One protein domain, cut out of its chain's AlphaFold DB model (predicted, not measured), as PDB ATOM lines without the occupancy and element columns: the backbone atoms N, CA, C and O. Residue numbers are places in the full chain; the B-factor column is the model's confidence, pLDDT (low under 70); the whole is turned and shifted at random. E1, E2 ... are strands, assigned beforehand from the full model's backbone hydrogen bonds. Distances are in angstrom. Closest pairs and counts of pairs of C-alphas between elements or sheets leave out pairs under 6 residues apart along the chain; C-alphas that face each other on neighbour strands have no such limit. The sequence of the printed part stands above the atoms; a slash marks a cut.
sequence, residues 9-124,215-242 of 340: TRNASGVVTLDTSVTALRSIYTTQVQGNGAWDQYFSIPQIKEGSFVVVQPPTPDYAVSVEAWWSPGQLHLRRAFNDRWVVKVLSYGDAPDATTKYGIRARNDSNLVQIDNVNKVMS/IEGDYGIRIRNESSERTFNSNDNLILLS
ATOM      1  N   THR A   9      86.256  48.444  -1.976       90.50
ATOM      2  CA  THR A   9      85.394  49.142  -1.017       90.50
ATOM      3  C   THR A   9      86.007  49.090   0.374       90.50
ATOM      4  O   THR A   9      86.774  48.177   0.695       90.50
ATOM      5  N   ARG A  10      85.683  50.091   1.193       90.75
ATOM      6  CA  ARG A  10      86.034  50.149   2.610       90.75
ATOM      7  C   ARG A  10      84.806  50.541   3.417       90.75
ATOM      8  O   ARG A  10      83.949  51.242   2.887       90.75
ATOM      9  N   ASN A  11      84.753  50.127   4.678       87.56
ATOM     10  CA  ASN A  11      83.777  50.646   5.636       87.56
ATOM     11  C   ASN A  11      84.249  51.983   6.246       87.56
ATOM     12  O   ASN A  11      85.341  52.467   5.941       87.56
ATOM     13  N   ALA A  12      83.438  52.563   7.138       87.25
ATOM     14  CA  ALA A  12      83.740  53.828   7.815       87.25
ATOM     15  C   ALA A  12      85.047  53.798   8.630       87.25
ATOM     16  O   ALA A  12      85.742  54.805   8.726       87.25
ATOM     17  N   SER A  13      85.434  52.633   9.156       87.69
ATOM     18  CA  SER A  13      86.707  52.427   9.863       87.69
ATOM     19  C   SER A  13      87.910  52.245   8.924       87.69
ATOM     20  O   SER A  13      89.011  51.952   9.382       87.69
ATOM     21  N   GLY A  14      87.721  52.356   7.605       88.25
ATOM     22  CA  GLY A  14      88.772  52.176   6.605       88.25
ATOM     23  C   GLY A  14      89.141  50.715   6.321       88.25
ATOM     24  O   GLY A  14      90.047  50.464   5.519       88.25
ATOM     25  N   VAL A  15      88.449  49.738   6.913       89.75
ATOM     26  CA  VAL A  15      88.688  48.305   6.680       89.75
ATOM     27  C   VAL A  15      88.175  47.925   5.297       89.75
ATOM     28  O   VAL A  15      87.068  48.302   4.924       89.75
ATOM     29  N   VAL A  16      88.967  47.166   4.533       90.12
ATOM     30  CA  VAL A  16      88.562  46.678   3.207       90.12
ATOM     31  C   VAL A  16      87.389  45.705   3.339       90.12
ATOM     32  O   VAL A  16      87.449  44.729   4.085       90.12
ATOM     33  N   THR A  17      86.314  45.983   2.604       88.50
ATOM     34  CA  THR A  17      85.060  45.215   2.624       88.50
ATOM     35  C   THR A  17      84.916  44.296   1.414       88.50
ATOM     36  O   THR A  17      84.397  43.193   1.527       88.50
ATOM     37  N   LEU A  18      85.447  44.713   0.267       89.56
ATOM     38  CA  LEU A  18      85.586  43.903  -0.940       89.56
ATOM     39  C   LEU A  18      86.761  44.453  -1.742       89.56
ATOM     40  O   LEU A  18      86.872  45.670  -1.891       89.56
ATOM     41  N   ASP A  19      87.597  43.572  -2.279       89.38
ATOM     42  CA  ASP A  19      88.656  43.938  -3.217       89.38
ATOM     43  C   ASP A  19      88.700  42.939  -4.370       89.38
ATOM     44  O   ASP A  19      89.285  41.860  -4.259       89.38
ATOM     45  N   THR A  20      88.081  43.308  -5.489       86.56
ATOM     46  CA  THR A  20      87.982  42.431  -6.660       86.56
ATOM     47  C   THR A  20      89.286  42.341  -7.453       86.56
ATOM     48  O   THR A  20      89.343  41.586  -8.419       86.56
ATOM     49  N   SER A  21      90.320  43.116  -7.099       82.25
ATOM     50  CA  SER A  21      91.624  43.044  -7.771       82.25
ATOM     51  C   SER A  21      92.463  41.865  -7.268       82.25
ATOM     52  O   SER A  21      93.259  41.308  -8.027       82.25
ATOM     53  N   VAL A  22      92.257  41.450  -6.013       80.69
ATOM     54  CA  VAL A  22      93.041  40.391  -5.346       80.69
ATOM     55  C   VAL A  22      92.196  39.243  -4.796       80.69
ATOM     56  O   VAL A  22      92.745  38.200  -4.458       80.69
ATOM     57  N   THR A  23      90.876  39.417  -4.689       80.25
ATOM     58  CA  THR A  23      89.984  38.413  -4.099       80.25
ATOM     59  C   THR A  23      89.192  37.723  -5.193       80.25
ATOM     60  O   THR A  23      88.339  38.350  -5.816       80.25
ATOM     61  N   ALA A  24      89.431  36.431  -5.403       80.75
ATOM     62  CA  ALA A  24      88.504  35.596  -6.154       80.75
ATOM     63  C   ALA A  24      87.337  35.187  -5.242       80.75
ATOM     64  O   ALA A  24      87.546  34.825  -4.081       80.75
ATOM     65  N   LEU A  25      86.111  35.241  -5.761       81.44
ATOM     66  CA  LEU A  25      84.914  34.856  -5.018       81.44
ATOM     67  C   LEU A  25      84.168  33.773  -5.775       81.44
ATOM     68  O   LEU A  25      83.859  33.923  -6.956       81.44
ATOM     69  N   ARG A  26      83.868  32.689  -5.063       81.06
ATOM     70  CA  ARG A  26      83.007  31.637  -5.578       81.06
ATOM     71  C   ARG A  26      81.560  31.976  -5.281       81.06
ATOM     72  O   ARG A  26      81.213  32.244  -4.129       81.06
ATOM     73  N   SER A  27      80.741  31.941  -6.317       80.62
ATOM     74  CA  SER A  27      79.300  31.993  -6.190       80.62
ATOM     75  C   SER A  27      78.726  30.609  -5.926       80.62
ATOM     76  O   SER A  27      79.376  29.595  -6.167       80.62
ATOM     77  N   ILE A  28      77.497  30.575  -5.423       85.69
ATOM     78  CA  ILE A  28      76.746  29.368  -5.114       85.69
ATOM     79  C   ILE A  28      75.510  29.334  -6.001       85.69
ATOM     80  O   ILE A  28      74.615  30.166  -5.859       85.69
ATOM     81  N   TYR A  29      75.454  28.328  -6.864       84.50
ATOM     82  CA  TYR A  29      74.258  27.920  -7.586       84.50
ATOM     83  C   TYR A  29      73.578  26.779  -6.824       84.50
ATOM     84  O   TYR A  29      74.238  25.820  -6.428       84.50
ATOM     85  N   THR A  30      72.268  26.871  -6.598       85.50
ATOM     86  CA  THR A  30      71.498  25.841  -5.881       85.50
ATOM     87  C   THR A  30      70.460  25.231  -6.810       85.50
ATOM     88  O   THR A  30      69.727  25.945  -7.487       85.50
ATOM     89  N   THR A  31      70.388  23.905  -6.829       88.12
ATOM     90  CA  THR A  31      69.396  23.133  -7.576       88.12
ATOM     91  C   THR A  31      68.983  21.895  -6.780       88.12
ATOM     92  O   THR A  31      69.477  21.658  -5.676       88.12
ATOM     93  N   GLN A  32      68.050  21.111  -7.311       92.00
ATOM     94  CA  GLN A  32      67.603  19.861  -6.707       92.00
ATOM     95  C   GLN A  32      67.665  18.735  -7.732       92.00
ATOM     96  O   GLN A  32      67.359  18.943  -8.905       92.00
ATOM     97  N   VAL A  33      68.030  17.537  -7.276       94.06
ATOM     98  CA  VAL A  33      67.969  16.312  -8.080       94.06
ATOM     99  C   VAL A  33      67.070  15.290  -7.399       94.06
ATOM    100  O   VAL A  33      67.034  15.195  -6.173       94.06
ATOM    101  N   GLN A  34      66.322  14.541  -8.202       95.44
ATOM    102  CA  GLN A  34      65.408  13.510  -7.730       95.44
ATOM    103  C   GLN A  34      66.072  12.146  -7.882       95.44
ATOM    104  O   GLN A  34      66.367  11.731  -9.002       95.44
ATOM    105  N   GLY A  35      66.282  11.452  -6.768       93.75
ATOM    106  CA  GLY A  35      66.762  10.082  -6.786       93.75
ATOM    107  C   GLY A  35      65.749   9.133  -7.437       93.75
ATOM    108  O   GLY A  35      64.539   9.370  -7.370       93.75
ATOM    109  N   ASN A  36      66.240   8.068  -8.073       93.62
ATOM    110  CA  ASN A  36      65.438   7.055  -8.774       93.62
ATOM    111  C   ASN A  36      65.534   5.640  -8.164       93.62
ATOM    112  O   ASN A  36      65.151   4.659  -8.801       93.62
ATOM    113  N   GLY A  37      66.109   5.516  -6.967       90.00
ATOM    114  CA  GLY A  37      66.279   4.254  -6.245       90.00
ATOM    115  C   GLY A  37      67.414   3.355  -6.744       90.00
ATOM    116  O   GLY A  37      67.750   2.393  -6.055       90.00
ATOM    117  N   ALA A  38      68.043   3.652  -7.888       91.38
ATOM    118  CA  ALA A  38      69.182   2.876  -8.366       91.38
ATOM    119  C   ALA A  38      70.414   3.075  -7.471       91.38
ATOM    120  O   ALA A  38      70.558   4.091  -6.780       91.38
ATOM    121  N   TRP A  39      71.315   2.092  -7.495       88.06
ATOM    122  CA  TRP A  39      72.521   2.116  -6.673       88.06
ATOM    123  C   TRP A  39      73.447   3.278  -7.033       88.06
ATOM    124  O   TRP A  39      73.800   4.053  -6.155       88.06
ATOM    125  N   ASP A  40      73.785   3.427  -8.313       91.56
ATOM    126  CA  ASP A  40      74.545   4.554  -8.853       91.56
ATOM    127  C   ASP A  40      73.642   5.369  -9.786       91.56
ATOM    128  O   ASP A  40      72.959   4.815 -10.651       91.56
ATOM    129  N   GLN A  41      73.624   6.688  -9.599       93.75
ATOM    130  CA  GLN A  41      72.725   7.610 -10.289       93.75
ATOM    131  C   GLN A  41      73.507   8.812 -10.809       93.75
ATOM    132  O   GLN A  41      74.291   9.406 -10.073       93.75
ATOM    133  N   TYR A  42      73.273   9.189 -12.064       95.81
ATOM    134  CA  TYR A  42      74.010  10.256 -12.738       95.81
ATOM    135  C   TYR A  42      73.054  11.363 -13.173       95.81
ATOM    136  O   TYR A  42      72.034  11.103 -13.809       95.81
ATOM    137  N   PHE A  43      73.408  12.604 -12.858       96.00
ATOM    138  CA  PHE A  43      72.608  13.794 -13.122       96.00
ATOM    139  C   PHE A  43      73.419  14.789 -13.945       96.00
ATOM    140  O   PHE A  43      74.567  15.090 -13.613       96.00
ATOM    141  N   SER A  44      72.816  15.320 -15.008       95.56
ATOM    142  CA  SER A  44      73.413  16.399 -15.799       95.56
ATOM    143  C   SER A  44      73.213  17.727 -15.076       95.56
ATOM    144  O   SER A  44      72.079  18.167 -14.887       95.56
ATOM    145  N   ILE A  45      74.311  18.357 -14.657       91.25
ATOM    146  CA  ILE A  45      74.312  19.674 -14.013       91.25
ATOM    147  C   ILE A  45      75.383  20.523 -14.708       91.25
ATOM    148  O   ILE A  45      76.532  20.563 -14.257       91.25
ATOM    149  N   PRO A  46      75.037  21.203 -15.818       89.69
ATOM    150  CA  PRO A  46      75.987  21.974 -16.620       89.69
ATOM    151  C   PRO A  46      76.753  23.047 -15.841       89.69
ATOM    152  O   PRO A  46      77.836  23.438 -16.265       89.69
ATOM    153  N   GLN A  47      76.213  23.522 -14.716       86.06
ATOM    154  CA  GLN A  47      76.826  24.517 -13.832       86.06
ATOM    155  C   GLN A  47      78.031  23.967 -13.050       86.06
ATOM    156  O   GLN A  47      78.811  24.743 -12.496       86.06
ATOM    157  N   ILE A  48      78.216  22.642 -12.985       86.69
ATOM    158  CA  ILE A  48      79.437  22.043 -12.438       86.69
ATOM    159  C   ILE A  48      80.556  22.266 -13.455       86.69
ATOM    160  O   ILE A  48      80.535  21.701 -14.545       86.69
ATOM    161  N   LYS A  49      81.534  23.105 -13.115       83.50
ATOM    162  CA  LYS A  49      82.660  23.464 -13.976       83.50
ATOM    163  C   LYS A  49      83.965  22.925 -13.418       83.50
ATOM    164  O   LYS A  49      84.037  22.435 -12.289       83.50
ATOM    165  N   GLU A  50      85.014  23.047 -14.219       80.94
ATOM    166  CA  GLU A  50      86.364  22.844 -13.723       80.94
ATOM    167  C   GLU A  50      86.625  23.756 -12.515       80.94
ATOM    168  O   GLU A  50      86.303  24.947 -12.511       80.94
ATOM    169  N   GLY A  51      87.157  23.159 -11.452       76.94
ATOM    170  CA  GLY A  51      87.407  23.848 -10.198       76.94
ATOM    171  C   GLY A  51      86.162  24.167  -9.371       76.94
ATOM    172  O   GLY A  51      86.329  24.871  -8.381       76.94
ATOM    173  N   SER A  52      84.953  23.706  -9.718       81.62
ATOM    174  CA  SER A  52      83.778  23.802  -8.835       81.62
ATOM    175  C   SER A  52      83.961  23.000  -7.535       81.62
ATOM    176  O   SER A  52      84.854  22.172  -7.412       81.62
ATOM    177  N   PHE A  53      83.083  23.227  -6.561       82.44
ATOM    178  CA  PHE A  53      82.826  22.312  -5.448       82.44
ATOM    179  C   PHE A  53      81.335  21.993  -5.422       82.44
ATOM    180  O   PHE A  53      80.526  22.886  -5.656       82.44
ATOM    181  N   VAL A  54      80.951  20.749  -5.140       84.75
ATOM    182  CA  VAL A  54      79.537  20.342  -5.175       84.75
ATOM    183  C   VAL A  54      79.104  19.767  -3.840       84.75
ATOM    184  O   VAL A  54      79.466  18.652  -3.498       84.75
ATOM    185  N   VAL A  55      78.312  20.506  -3.075       86.50
ATOM    186  CA  VAL A  55      77.768  20.030  -1.800       86.50
ATOM    187  C   VAL A  55      76.402  19.407  -2.038       86.50
ATOM    188  O   VAL A  55      75.559  20.008  -2.705       86.50
ATOM    189  N   VAL A  56      76.183  18.227  -1.462       86.50
ATOM    190  CA  VAL A  56      74.909  17.508  -1.527       86.50
ATOM    191  C   VAL A  56      74.361  17.378  -0.115       86.50
ATOM    192  O   VAL A  56      75.052  16.887   0.778       86.50
ATOM    193  N   GLN A  57      73.140  17.867   0.090       83.50
ATOM    194  CA  GLN A  57      72.458  17.861   1.381       83.50
ATOM    195  C   GLN A  57      71.188  17.008   1.320       83.50
ATOM    196  O   GLN A  57      70.529  16.978   0.270       83.50
ATOM    197  N   PRO A  58      70.841  16.326   2.427       78.50
ATOM    198  CA  PRO A  58      69.657  15.484   2.486       78.50
ATOM    199  C   PRO A  58      68.358  16.285   2.316       78.50
ATOM    200  O   PRO A  58      68.317  17.480   2.625       78.50
ATOM    201  N   PRO A  59      67.277  15.632   1.846       71.19
ATOM    202  CA  PRO A  59      65.939  16.234   1.759       71.19
ATOM    203  C   PRO A  59      65.416  16.695   3.122       71.19
ATOM    204  O   PRO A  59      64.640  17.648   3.206       71.19
ATOM    205  N   THR A  60      65.807  15.982   4.179       68.69
ATOM    206  CA  THR A  60      65.365  16.184   5.552       68.69
ATOM    207  C   THR A  60      66.577  16.436   6.449       68.69
ATOM    208  O   THR A  60      67.521  15.650   6.431       68.69
ATOM    209  N   PRO A  61      66.578  17.510   7.256       60.41
ATOM    210  CA  PRO A  61      67.792  17.984   7.930       60.41
ATOM    211  C   PRO A  61      68.135  17.187   9.197       60.41
ATOM    212  O   PRO A  61      69.220  17.330   9.751       60.41
ATOM    213  N   ASP A  62      67.182  16.386   9.676       56.41
ATOM    214  CA  ASP A  62      67.214  15.754  10.998       56.41
ATOM    215  C   ASP A  62      67.816  14.340  10.969       56.41
ATOM    216  O   ASP A  62      68.308  13.809  11.967       56.41
ATOM    217  N   TYR A  63      67.854  13.726   9.788       57.28
ATOM    218  CA  TYR A  63      68.625  12.514   9.595       57.28
ATOM    219  C   TYR A  63      70.052  12.959   9.343       57.28
ATOM    220  O   TYR A  63      70.353  13.535   8.304       57.28
ATOM    221  N   ALA A  64      70.953  12.661  10.277       61.94
ATOM    222  CA  ALA A  64      72.394  12.808  10.098       61.94
ATOM    223  C   ALA A  64      72.932  11.939   8.941       61.94
ATOM    224  O   ALA A  64      74.066  11.502   9.016       61.94
ATOM    225  N   VAL A  65      72.142  11.596   7.929       75.69
ATOM    226  CA  VAL A  65      72.422  10.650   6.861       75.69
ATOM    227  C   VAL A  65      72.565  11.451   5.576       75.69
ATOM    228  O   VAL A  65      71.644  12.142   5.155       75.69
ATOM    229  N   SER A  66      73.732  11.359   4.954       78.00
ATOM    230  CA  SER A  66      73.980  11.897   3.618       78.00
ATOM    231  C   SER A  66      74.344  10.768   2.656       78.00
ATOM    232  O   SER A  66      74.607   9.640   3.076       78.00
ATOM    233  N   VAL A  67      74.368  11.082   1.365       82.62
ATOM    234  CA  VAL A  67      74.799  10.176   0.296       82.62
ATOM    235  C   VAL A  67      76.264  10.376  -0.041       82.62
ATOM    236  O   VAL A  67      76.872  11.404   0.260       82.62
ATOM    237  N   GLU A  68      76.829   9.377  -0.702       82.12
ATOM    238  CA  GLU A  68      78.102   9.530  -1.390       82.12
ATOM    239  C   GLU A  68      77.845  10.245  -2.730       82.12
ATOM    240  O   GLU A  68      76.932   9.887  -3.480       82.12
ATOM    241  N   ALA A  69      78.631  11.281  -3.000       83.81
ATOM    242  CA  ALA A  69      78.490  12.216  -4.104       83.81
ATOM    243  C   ALA A  69      79.842  12.517  -4.779       83.81
ATOM    244  O   ALA A  69      80.701  13.228  -4.251       83.81
ATOM    245  N   TRP A  70      80.010  12.047  -6.007       86.25
ATOM    246  CA  TRP A  70      81.125  12.427  -6.873       86.25
ATOM    247  C   TRP A  70      80.643  13.394  -7.936       86.25
ATOM    248  O   TRP A  70      79.464  13.438  -8.278       86.25
ATOM    249  N   TRP A  71      81.552  14.175  -8.491       86.06
ATOM    250  CA  TRP A  71      81.213  15.049  -9.596       86.06
ATOM    251  C   TRP A  71      82.394  15.197 -10.537       86.06
ATOM    252  O   TRP A  71      83.556  15.052 -10.160       86.06
ATOM    253  N   SER A  72      82.060  15.502 -11.776       86.56
ATOM    254  CA  SER A  72      82.969  15.936 -12.825       86.56
ATOM    255  C   SER A  72      82.312  17.124 -13.535       86.56
ATOM    256  O   SER A  72      81.124  17.388 -13.315       86.56
ATOM    257  N   PRO A  73      83.042  17.908 -14.343       88.50
ATOM    258  CA  PRO A  73      82.425  18.996 -15.089       88.50
ATOM    259  C   PRO A  73      81.168  18.529 -15.851       88.50
ATOM    260  O   PRO A  73      81.220  17.597 -16.649       88.50
ATOM    261  N   GLY A  74      80.033  19.172 -15.575       89.88
ATOM    262  CA  GLY A  74      78.724  18.881 -16.158       89.88
ATOM    263  C   GLY A  74      77.935  17.727 -15.527       89.88
ATOM    264  O   GLY A  74      76.785  17.526 -15.917       89.88
ATOM    265  N   GLN A  75      78.494  16.978 -14.572       92.25
ATOM    266  CA  GLN A  75      77.868  15.755 -14.065       92.25
ATOM    267  C   GLN A  75      78.011  15.586 -12.549       92.25
ATOM    268  O   GLN A  75      79.085  15.749 -11.973       92.25
ATOM    269  N   LEU A  76      76.911  15.189 -11.913       92.38
ATOM    270  CA  LEU A  76      76.861  14.712 -10.536       92.38
ATOM    271  C   LEU A  76      76.574  13.210 -10.541       92.38
ATOM    272  O   LEU A  76      75.654  12.759 -11.218       92.38
ATOM    273  N   HIS A  77      77.322  12.449  -9.754       91.00
ATOM    274  CA  HIS A  77      77.092  11.035  -9.485       91.00
ATOM    275  C   HIS A  77      76.739  10.876  -8.010       91.00
ATOM    276  O   HIS A  77      77.561  11.155  -7.143       91.00
ATOM    277  N   LEU A  78      75.516  10.432  -7.728       89.44
ATOM    278  CA  LEU A  78      75.097  10.049  -6.385       89.44
ATOM    279  C   LEU A  78      75.007   8.535  -6.284       89.44
ATOM    280  O   LEU A  78      74.458   7.878  -7.172       89.44
ATOM    281  N   ARG A  79      75.471   7.990  -5.167       86.75
ATOM    282  CA  ARG A  79      75.226   6.596  -4.810       86.75
ATOM    283  C   ARG A  79      74.191   6.518  -3.699       86.75
ATOM    284  O   ARG A  79      74.272   7.252  -2.719       86.75
ATOM    285  N   ARG A  80      73.226   5.608  -3.867       84.31
ATOM    286  CA  ARG A  80      72.134   5.339  -2.916       84.31
ATOM    287  C   ARG A  80      71.312   6.592  -2.593       84.31
ATOM    288  O   ARG A  80      70.924   6.814  -1.455       84.31
ATOM    289  N   ALA A  81      70.992   7.394  -3.607       87.25
ATOM    290  CA  ALA A  81      70.124   8.565  -3.450       87.25
ATOM    291  C   ALA A  81      68.643   8.221  -3.181       87.25
ATOM    292  O   ALA A  81      67.822   9.130  -3.061       87.25
ATOM    293  N   PHE A  82      68.290   6.932  -3.092       88.19
ATOM    294  CA  PHE A  82      66.916   6.446  -2.917       88.19
ATOM    295  C   PHE A  82      65.945   7.137  -3.889       88.19
ATOM    296  O   PHE A  82      66.349   7.496  -4.996       88.19
ATOM    297  N   ASN A  83      64.678   7.293  -3.503       90.75
ATOM    298  CA  ASN A  83      63.680   8.080  -4.231       90.75
ATOM    299  C   ASN A  83      63.511   9.478  -3.611       90.75
ATOM    300  O   ASN A  83      62.429  10.062  -3.650       90.75
ATOM    301  N   ASP A  84      64.581  10.007  -3.022       89.25
ATOM    302  CA  ASP A  84      64.568  11.261  -2.281       89.25
ATOM    303  C   ASP A  84      64.996  12.454  -3.137       89.25
ATOM    304  O   ASP A  84      65.687  12.317  -4.149       89.25
ATOM    305  N   ARG A  85      64.602  13.658  -2.711       90.81
ATOM    306  CA  ARG A  85      64.952  14.911  -3.386       90.81
ATOM    307  C   ARG A  85      66.146  15.585  -2.713       90.81
ATOM    308  O   ARG A  85      66.007  16.204  -1.662       90.81
ATOM    309  N   TRP A  86      67.303  15.525  -3.355       89.56
ATOM    310  CA  TRP A  86      68.562  16.034  -2.815       89.56
ATOM    311  C   TRP A  86      68.794  17.483  -3.218       89.56
ATOM    312  O   TRP A  86      68.598  17.851  -4.378       89.56
ATOM    313  N   VAL A  87      69.251  18.303  -2.271       88.94
ATOM    314  CA  VAL A  87      69.673  19.678  -2.557       88.94
ATOM    315  C   VAL A  87      71.128  19.650  -3.006       88.94
ATOM    316  O   VAL A  87      71.997  19.162  -2.285       88.94
ATOM    317  N   VAL A  88      71.392  20.196  -4.190       89.50
ATOM    318  CA  VAL A  88      72.725  20.269  -4.790       89.50
ATOM    319  C   VAL A  88      73.156  21.722  -4.868       89.50
ATOM    320  O   VAL A  88      72.487  22.561  -5.469       89.50
ATOM    321  N   LYS A  89      74.305  22.015  -4.273       87.50
ATOM    322  CA  LYS A  89      74.906  23.345  -4.232       87.50
ATOM    323  C   LYS A  89      76.234  23.304  -4.971       87.50
ATOM    324  O   LYS A  89      77.166  22.642  -4.527       87.50
ATOM    325  N   VAL A  90      76.317  24.015  -6.086       86.88
ATOM    326  CA  VAL A  90      77.519  24.126  -6.913       86.88
ATOM    327  C   VAL A  90      78.200  25.450  -6.608       86.88
ATOM    328  O   VAL A  90      77.655  26.515  -6.883       86.88
ATOM    329  N   LEU A  91      79.395  25.379  -6.030       84.75
ATOM    330  CA  LEU A  91      80.231  26.529  -5.731       84.75
ATOM    331  C   LEU A  91      81.279  26.681  -6.831       84.75
ATOM    332  O   LEU A  91      82.202  25.872  -6.921       84.75
ATOM    333  N   SER A  92      81.160  27.699  -7.672       81.50
ATOM    334  CA  SER A  92      82.028  27.909  -8.837       81.50
ATOM    335  C   SER A  92      82.506  29.356  -8.900       81.50
ATOM    336  O   SER A  92      82.017  30.208  -8.167       81.50
ATOM    337  N   TYR A  93      83.471  29.665  -9.766       75.88
ATOM    338  CA  TYR A  93      83.819  31.059 -10.071       75.88
ATOM    339  C   TYR A  93      82.829  31.693 -11.069       75.88
ATOM    340  O   TYR A  93      83.212  32.565 -11.836       75.88
ATOM    341  N   GLY A  94      81.565  31.257 -11.079       62.56
ATOM    342  CA  GLY A  94      80.532  31.760 -11.982       62.56
ATOM    343  C   GLY A  94      80.698  31.347 -13.452       62.56
ATOM    344  O   GLY A  94      81.754  30.891 -13.888       62.56
ATOM    345  N   ASP A  95      79.618  31.530 -14.213       59.91
ATOM    346  CA  ASP A  95      79.539  31.334 -15.666       59.91
ATOM    347  C   ASP A  95      79.346  32.673 -16.398       59.91
ATOM    348  O   ASP A  95      79.067  33.710 -15.795       59.91
ATOM    349  N   ALA A  96      79.476  32.679 -17.730       49.12
ATOM    350  CA  ALA A  96      78.940  33.790 -18.519       49.12
ATOM    351  C   ALA A  96      77.447  34.004 -18.170       49.12
ATOM    352  O   ALA A  96      76.754  33.010 -17.964       49.12
ATOM    353  N   PRO A  97      76.960  35.259 -18.082       54.16
ATOM    354  CA  PRO A  97      75.569  35.542 -17.744       54.16
ATOM    355  C   PRO A  97      74.642  34.737 -18.654       54.16
ATOM    356  O   PRO A  97      74.777  34.799 -19.878       54.16
ATOM    357  N   ASP A  98      73.717  33.984 -18.070       58.00
ATOM    358  CA  ASP A  98      72.583  33.463 -18.823       58.00
ATOM    359  C   ASP A  98      71.488  34.541 -18.908       58.00
ATOM    360  O   ASP A  98      71.566  35.593 -18.268       58.00
ATOM    361  N   ALA A  99      70.439  34.293 -19.692       58.22
ATOM    362  CA  ALA A  99      69.326  35.233 -19.846       58.22
ATOM    363  C   ALA A  99      68.588  35.561 -18.523       58.22
ATOM    364  O   ALA A  99      67.743  36.458 -18.498       58.22
ATOM    365  N   THR A 100      68.882  34.847 -17.429       65.06
ATOM    366  CA  THR A 100      68.263  35.035 -16.109       65.06
ATOM    367  C   THR A 100      69.087  35.925 -15.174       65.06
ATOM    368  O   THR A 100      68.567  36.415 -14.167       65.06
ATOM    369  N   THR A 101      70.344  36.205 -15.529       68.69
ATOM    370  CA  THR A 101      71.223  37.120 -14.799       68.69
ATOM    371  C   THR A 101      70.838  38.568 -15.112       68.69
ATOM    372  O   THR A 101      71.111  39.072 -16.201       68.69
ATOM    373  N   LYS A 102      70.188  39.250 -14.163       71.69
ATOM    374  CA  LYS A 102      69.643  40.607 -14.357       71.69
ATOM    375  C   LYS A 102      70.343  41.678 -13.526       71.69
ATOM    376  O   LYS A 102      70.460  42.811 -13.983       71.69
ATOM    377  N   TYR A 103      70.822  41.334 -12.329       82.25
ATOM    378  CA  TYR A 103      71.405  42.296 -11.389       82.25
ATOM    379  C   TYR A 103      72.636  41.700 -10.724       82.25
ATOM    380  O   TYR A 103      72.543  40.648 -10.096       82.25
ATOM    381  N   GLY A 104      73.780  42.375 -10.826       85.06
ATOM    382  CA  GLY A 104      75.015  41.855 -10.258       85.06
ATOM    383  C   GLY A 104      76.257  42.682 -10.551       85.06
ATOM    384  O   GLY A 104      76.202  43.725 -11.199       85.06
ATOM    385  N   ILE A 105      77.390  42.184 -10.064       85.19
ATOM    386  CA  ILE A 105      78.734  42.678 -10.342       85.19
ATOM    387  C   ILE A 105      79.577  41.510 -10.823       85.19
ATOM    388  O   ILE A 105      79.632  40.450 -10.194       85.19
ATOM    389  N   ARG A 106      80.293  41.753 -11.917       84.44
ATOM    390  CA  ARG A 106      81.322  40.859 -12.423       84.44
ATOM    391  C   ARG A 106      82.622  41.627 -12.574       84.44
ATOM    392  O   ARG A 106      82.648  42.688 -13.192       84.44
ATOM    393  N   ALA A 107      83.695  41.080 -12.024       84.56
ATOM    394  CA  ALA A 107      85.037  41.609 -12.187       84.56
ATOM    395  C   ALA A 107      85.993  40.468 -12.527       84.56
ATOM    396  O   ALA A 107      85.892  39.370 -11.975       84.56
ATOM    397  N   ARG A 108      86.919  40.741 -13.445       82.25
ATOM    398  CA  ARG A 108      87.993  39.825 -13.819       82.25
ATOM    399  C   ARG A 108      89.311  40.583 -13.800       82.25
ATOM    400  O   ARG A 108      89.425  41.608 -14.464       82.25
ATOM    401  N   ASN A 109      90.276  40.064 -13.053       81.94
ATOM    402  CA  ASN A 109      91.653  40.539 -13.033       81.94
ATOM    403  C   ASN A 109      92.572  39.316 -13.114       81.94
ATOM    404  O   ASN A 109      92.706  38.583 -12.138       81.94
ATOM    405  N   ASP A 110      93.132  39.048 -14.292       80.19
ATOM    406  CA  ASP A 110      93.842  37.801 -14.600       80.19
ATOM    407  C   ASP A 110      93.002  36.544 -14.271       80.19
ATOM    408  O   ASP A 110      91.925  36.327 -14.846       80.19
ATOM    409  N   SER A 111      93.489  35.713 -13.342       75.31
ATOM    410  CA  SER A 111      92.808  34.528 -12.812       75.31
ATOM    411  C   SER A 111      91.819  34.840 -11.684       75.31
ATOM    412  O   SER A 111      91.063  33.954 -11.288       75.31
ATOM    413  N   ASN A 112      91.806  36.066 -11.150       77.19
ATOM    414  CA  ASN A 112      90.840  36.469 -10.133       77.19
ATOM    415  C   ASN A 112      89.505  36.771 -10.800       77.19
ATOM    416  O   ASN A 112      89.388  37.691 -11.614       77.19
ATOM    417  N   LEU A 113      88.492  35.996 -10.431       81.38
ATOM    418  CA  LEU A 113      87.135  36.168 -10.909       81.38
ATOM    419  C   LEU A 113      86.213  36.394  -9.713       81.38
ATOM    420  O   LEU A 113      86.219  35.638  -8.739       81.38
ATOM    421  N   VAL A 114      85.439  37.470  -9.797       83.38
ATOM    422  CA  VAL A 114      84.336  37.772  -8.889       83.38
ATOM    423  C   VAL A 114      83.066  37.833  -9.712       83.38
ATOM    424  O   VAL A 114      82.976  38.625 -10.651       83.38
ATOM    425  N   GLN A 115      82.086  37.015  -9.349       82.69
ATOM    426  CA  GLN A 115      80.747  37.073  -9.907       82.69
ATOM    427  C   GLN A 115      79.734  36.984  -8.779       82.69
ATOM    428  O   GLN A 115      79.706  36.013  -8.026       82.69
ATOM    429  N   ILE A 116      78.941  38.040  -8.650       84.69
ATOM    430  CA  ILE A 116      77.901  38.165  -7.641       84.69
ATOM    431  C   ILE A 116      76.667  38.681  -8.355       84.69
ATOM    432  O   ILE A 116      76.683  39.807  -8.844       84.69
ATOM    433  N   ASP A 117      75.610  37.887  -8.430       81.00
ATOM    434  CA  ASP A 117      74.377  38.288  -9.102       81.00
ATOM    435  C   ASP A 117      73.136  37.658  -8.448       81.00
ATOM    436  O   ASP A 117      73.221  37.023  -7.393       81.00
ATOM    437  N   ASN A 118      71.954  37.894  -9.020       77.62
ATOM    438  CA  ASN A 118      70.685  37.382  -8.501       77.62
ATOM    439  C   ASN A 118      70.599  35.840  -8.479       77.62
ATOM    440  O   ASN A 118      69.795  35.301  -7.718       77.62
ATOM    441  N   VAL A 119      71.439  35.146  -9.251       77.44
ATOM    442  CA  VAL A 119      71.550  33.679  -9.297       77.44
ATOM    443  C   VAL A 119      72.780  33.202  -8.515       77.44
ATOM    444  O   VAL A 119      72.706  32.279  -7.708       77.44
ATOM    445  N   ASN A 120      73.911  33.868  -8.721       78.62
ATOM    446  CA  ASN A 120      75.228  33.572  -8.181       78.62
ATOM    447  C   ASN A 120      75.450  34.305  -6.854       78.62
ATOM    448  O   ASN A 120      76.074  35.367  -6.800       78.62
ATOM    449  N   LYS A 121      74.949  33.720  -5.763       84.06
ATOM    450  CA  LYS A 121      75.089  34.288  -4.413       84.06
ATOM    451  C   LYS A 121      76.455  33.969  -3.815       84.06
ATOM    452  O   LYS A 121      77.015  32.915  -4.087       84.06
ATOM    453  N   VAL A 122      76.970  34.834  -2.947       87.00
ATOM    454  CA  VAL A 122      78.192  34.565  -2.169       87.00
ATOM    455  C   VAL A 122      77.851  34.213  -0.728       87.00
ATOM    456  O   VAL A 122      76.793  34.584  -0.222       87.00
ATOM    457  N   MET A 123      78.753  33.494  -0.068       89.94
ATOM    458  CA  MET A 123      78.589  33.113   1.329       89.94
ATOM    459  C   MET A 123      79.205  34.163   2.252       89.94
ATOM    460  O   MET A 123      80.357  34.561   2.065       89.94
ATOM    461  N   SER A 124      78.461  34.563   3.277       92.62
ATOM    462  CA  SER A 124      78.954  35.381   4.379       92.62
ATOM    463  C   SER A 124      78.820  34.658   5.712       92.62
ATOM    464  O   SER A 124      78.003  33.751   5.873       92.62
ATOM    465  N   ILE A 215      72.280  44.733   8.211       80.50
ATOM    466  CA  ILE A 215      73.096  45.827   8.745       80.50
ATOM    467  C   ILE A 215      73.539  46.730   7.595       80.50
ATOM    468  O   ILE A 215      74.121  46.286   6.601       80.50
ATOM    469  N   GLU A 216      73.239  48.014   7.739       78.62
ATOM    470  CA  GLU A 216      73.714  49.044   6.831       78.62
ATOM    471  C   GLU A 216      75.085  49.531   7.299       78.62
ATOM    472  O   GLU A 216      75.306  49.747   8.487       78.62
ATOM    473  N   GLY A 217      76.004  49.691   6.352       77.50
ATOM    474  CA  GLY A 217      77.244  50.430   6.566       77.50
ATOM    475  C   GLY A 217      77.195  51.755   5.815       77.50
ATOM    476  O   GLY A 217      76.520  51.857   4.786       77.50
ATOM    477  N   ASP A 218      77.953  52.741   6.294       82.25
ATOM    478  CA  ASP A 218      78.038  54.072   5.671       82.25
ATOM    479  C   ASP A 218      78.602  54.015   4.242       82.25
ATOM    480  O   ASP A 218      78.232  54.802   3.373       82.25
ATOM    481  N   TYR A 219      79.471  53.036   3.982       87.62
ATOM    482  CA  TYR A 219      80.143  52.829   2.705       87.62
ATOM    483  C   TYR A 219      80.086  51.358   2.293       87.62
ATOM    484  O   TYR A 219      80.034  50.462   3.137       87.62
ATOM    485  N   GLY A 220      80.100  51.098   0.985       87.88
ATOM    486  CA  GLY A 220      80.149  49.749   0.426       87.88
ATOM    487  C   GLY A 220      79.234  49.554  -0.776       87.88
ATOM    488  O   GLY A 220      78.557  50.468  -1.240       87.88
ATOM    489  N   ILE A 221      79.221  48.324  -1.273       88.75
ATOM    490  CA  ILE A 221      78.372  47.860  -2.364       88.75
ATOM    491  C   ILE A 221      77.238  47.010  -1.798       88.75
ATOM    492  O   ILE A 221      77.454  46.117  -0.974       88.75
ATOM    493  N   ARG A 222      76.032  47.260  -2.306       89.69
ATOM    494  CA  ARG A 222      74.837  46.453  -2.071       89.69
ATOM    495  C   ARG A 222      74.216  46.117  -3.419       89.69
ATOM    496  O   ARG A 222      74.085  46.999  -4.263       89.69
ATOM    497  N   ILE A 223      73.836  44.858  -3.608       89.00
ATOM    498  CA  ILE A 223      73.092  44.419  -4.795       89.00
ATOM    499  C   ILE A 223      71.698  44.016  -4.331       89.00
ATOM    500  O   ILE A 223      71.545  43.355  -3.297       89.00
ATOM    501  N   ARG A 224      70.687  44.453  -5.082       88.56
ATOM    502  CA  ARG A 224      69.299  44.029  -4.920       88.56
ATOM    503  C   ARG A 224      68.807  43.371  -6.205       88.56
ATOM    504  O   ARG A 224      69.279  43.729  -7.282       88.56
ATOM    505  N   ASN A 225      67.893  42.417  -6.076       85.12
ATOM    506  CA  ASN A 225      67.191  41.821  -7.212       85.12
ATOM    507  C   ASN A 225      65.984  42.680  -7.643       85.12
ATOM    508  O   ASN A 225      65.706  43.730  -7.058       85.12
ATOM    509  N   GLU A 226      65.249  42.219  -8.655       84.12
ATOM    510  CA  GLU A 226      64.017  42.834  -9.167       84.12
ATOM    511  C   GLU A 226      62.947  43.048  -8.090       84.12
ATOM    512  O   GLU A 226      62.189  44.013  -8.154       84.12
ATOM    513  N   SER A 227      62.913  42.184  -7.077       88.19
ATOM    514  CA  SER A 227      61.984  42.250  -5.948       88.19
ATOM    515  C   SER A 227      62.468  43.193  -4.844       88.19
ATOM    516  O   SER A 227      61.890  43.233  -3.761       88.19
ATOM    517  N   SER A 228      63.528  43.971  -5.099       86.69
ATOM    518  CA  SER A 228      64.203  44.838  -4.127       86.69
ATOM    519  C   SER A 228      64.798  44.101  -2.922       86.69
ATOM    520  O   SER A 228      65.214  44.744  -1.951       86.69
ATOM    521  N   GLU A 229      64.902  42.774  -2.975       87.06
ATOM    522  CA  GLU A 229      65.550  41.968  -1.947       87.06
ATOM    523  C   GLU A 229      67.062  42.094  -2.077       87.06
ATOM    524  O   GLU A 229      67.614  42.103  -3.176       87.06
ATOM    525  N   ARG A 230      67.759  42.173  -0.944       87.88
ATOM    526  CA  ARG A 230      69.218  42.252  -0.923       87.88
ATOM    527  C   ARG A 230      69.820  40.884  -1.232       87.88
ATOM    528  O   ARG A 230      69.591  39.929  -0.498       87.88
ATOM    529  N   THR A 231      70.644  40.820  -2.271       86.44
ATOM    530  CA  THR A 231      71.369  39.604  -2.676       86.44
ATOM    531  C   THR A 231      72.856  39.667  -2.339       86.44
ATOM    532  O   THR A 231      73.512  38.631  -2.286       86.44
ATOM    533  N   PHE A 232      73.383  40.859  -2.038       90.69
ATOM    534  CA  PHE A 232      74.757  41.041  -1.577       90.69
ATOM    535  C   PHE A 232      74.929  42.287  -0.705       90.69
ATOM    536  O   PHE A 232      74.307  43.324  -0.958       90.69
ATOM    537  N   ASN A 233      75.831  42.197   0.273       92.06
ATOM    538  CA  ASN A 233      76.322  43.315   1.070       92.06
ATOM    539  C   ASN A 233      77.835  43.171   1.275       92.06
ATOM    540  O   ASN A 233      78.281  42.254   1.956       92.06
ATOM    541  N   SER A 234      78.637  44.092   0.735       90.62
ATOM    542  CA  SER A 234      80.097  44.050   0.924       90.62
ATOM    543  C   SER A 234      80.526  44.236   2.385       90.62
ATOM    544  O   SER A 234      81.627  43.842   2.762       90.62
ATOM    545  N   ASN A 235      79.669  44.830   3.225       91.44
ATOM    546  CA  ASN A 235      79.963  44.966   4.650       91.44
ATOM    547  C   ASN A 235      79.854  43.641   5.406       91.44
ATOM    548  O   ASN A 235      80.362  43.560   6.521       91.44
ATOM    549  N   ASP A 236      79.291  42.590   4.816       92.44
ATOM    550  CA  ASP A 236      79.287  41.264   5.427       92.44
ATOM    551  C   ASP A 236      80.688  40.647   5.405       92.44
ATOM    552  O   ASP A 236      81.515  40.952   4.541       92.44
ATOM    553  N   ASN A 237      80.993  39.794   6.386       92.62
ATOM    554  CA  ASN A 237      82.266  39.079   6.393       92.62
ATOM    555  C   ASN A 237      82.151  37.886   5.446       92.62
ATOM    556  O   ASN A 237      81.521  36.891   5.787       92.62
ATOM    557  N   LEU A 238      82.686  38.010   4.233       92.06
ATOM    558  CA  LEU A 238      82.588  36.953   3.227       92.06
ATOM    559  C   LEU A 238      83.436  35.740   3.621       92.06
ATOM    560  O   LEU A 238      84.457  35.877   4.296       92.06
ATOM    561  N   ILE A 239      83.032  34.556   3.168       91.06
ATOM    562  CA  ILE A 239      83.805  33.323   3.329       91.06
ATOM    563  C   ILE A 239      84.557  33.049   2.024       91.06
ATOM    564  O   ILE A 239      83.957  32.778   0.985       91.06
ATOM    565  N   LEU A 240      85.885  33.116   2.085       87.25
ATOM    566  CA  LEU A 240      86.783  32.702   1.013       87.25
ATOM    567  C   LEU A 240      86.904  31.190   0.996       87.25
ATOM    568  O   LEU A 240      87.167  30.563   2.021       87.25
ATOM    569  N   LEU A 241      86.769  30.620  -0.194       82.06
ATOM    570  CA  LEU A 241      86.918  29.193  -0.424       82.06
ATOM    571  C   LEU A 241      88.254  28.965  -1.124       82.06
ATOM    572  O   LEU A 241      88.410  29.326  -2.294       82.06
ATOM    573  N   SER A 242      89.244  28.432  -0.410       68.06
ATOM    574  CA  SER A 242      90.613  28.344  -0.926       68.06
ATOM    575  C   SER A 242      90.724  27.308  -2.052       68.06
ATOM    576  O   SER A 242      90.427  26.130  -1.871       68.06
TER     577      SER A 242
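This is residues 9 to 124 and 215 to 242 of the 340 residues of an uncharacterized protein of Pseudomonas putida (UniProt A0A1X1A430). Two lobes follow each other along an elongated body: a small sandwich of two three-stranded sheets, E2 E7 E4 and E3 E6 E5, crossed at 44 degrees, and a looser lobe with the two hairpins E8 E9 and E10 E11 and the short strands E1 and E12. The long strands E2 and E7 reach from the sandwich towards the second lobe. The printed part has 144 residues with no named helix and twelve named strands, E1 to E12 in order; the class is all strand, though under half of the residues, 62, are in named elements. The sheets' orders are E2 - E7 - E4 and E3 - E6 - E5, both antiparallel. The whole is only just compact, close to loose, with a radius of gyration of the C-alphas of 17.3 A and spans of 54 by 35 by 29 A.

E1 is residues 16 to 19, beginning at C-alpha 16 (88.562, 46.678, 3.207); residues 9 to 10 pair antiparallel with residues 16 to 18 of it. E2, residues 27 to 34, is 23.2 A long. E3 is residues 40 to 44, E4 residues 53 to 57, E5 residues 68 to 72 and E6 residues 75 to 79. E7, residues 85 to 92, is 22.1 A long and begins at C-alpha 85 (64.952, 14.911, -3.386). E8, residues 104 to 109, is 16.9 A long, and E9, residues 112 to 117, is 16.6 A. E10 is residues 222 to 224, E11 residues 230 to 233, and E12 residues 239 to 241, ending at C-alpha 241 (86.918, 29.193, -0.424).

The sheet E2 E7 E4 and the sheet E3 E6 E5 form a sandwich, two sheets face to face; the parts of them that face each other are 9.7 A centre to centre, and their best planes are 7 degrees apart. In the first, the inner strand E7 has N 29 and O 90 within hydrogen-bond range of each other across to E2, 2.9 A, and N 55 and O 89 across to E4, 2.8 A. In the second, N 41 and O 78 are within hydrogen-bond range across E3 and E6, 2.8 A, and N 70 and O 77 are within hydrogen-bond range across the hairpin E5 and E6, 2.8 A. Between the sheets, the closest C-alphas of E4 and E5 are those of Val 56 and Ala 69, 6.9 A apart. The closest C-alphas of E2 and E9 are those of Ser 27 and Gln 115, 6.5 A apart. The hairpin E8 and E9 has N 107 and O 114 at 2.9 A; the hairpin E10 and E11 has N 231 and O 223 at 2.9 A. The closest C-alphas of E8 and E10 are those of Gly 104 and Ile 223, 6.3 A. E1 and E12 pair with no named strand.

The C-alphas farthest apart are those of Ser 13 and Ala 38, 55.6 A. Residues 125 to 214 are not printed, and C-alphas 124 and 215 are 12.7 A apart across the cut. The link E7 to E8 is long, with 11 residues. The mean pLDDT of the printed part is 83.6; residues 60 to 64, 94 to 101 and 242 are under 70.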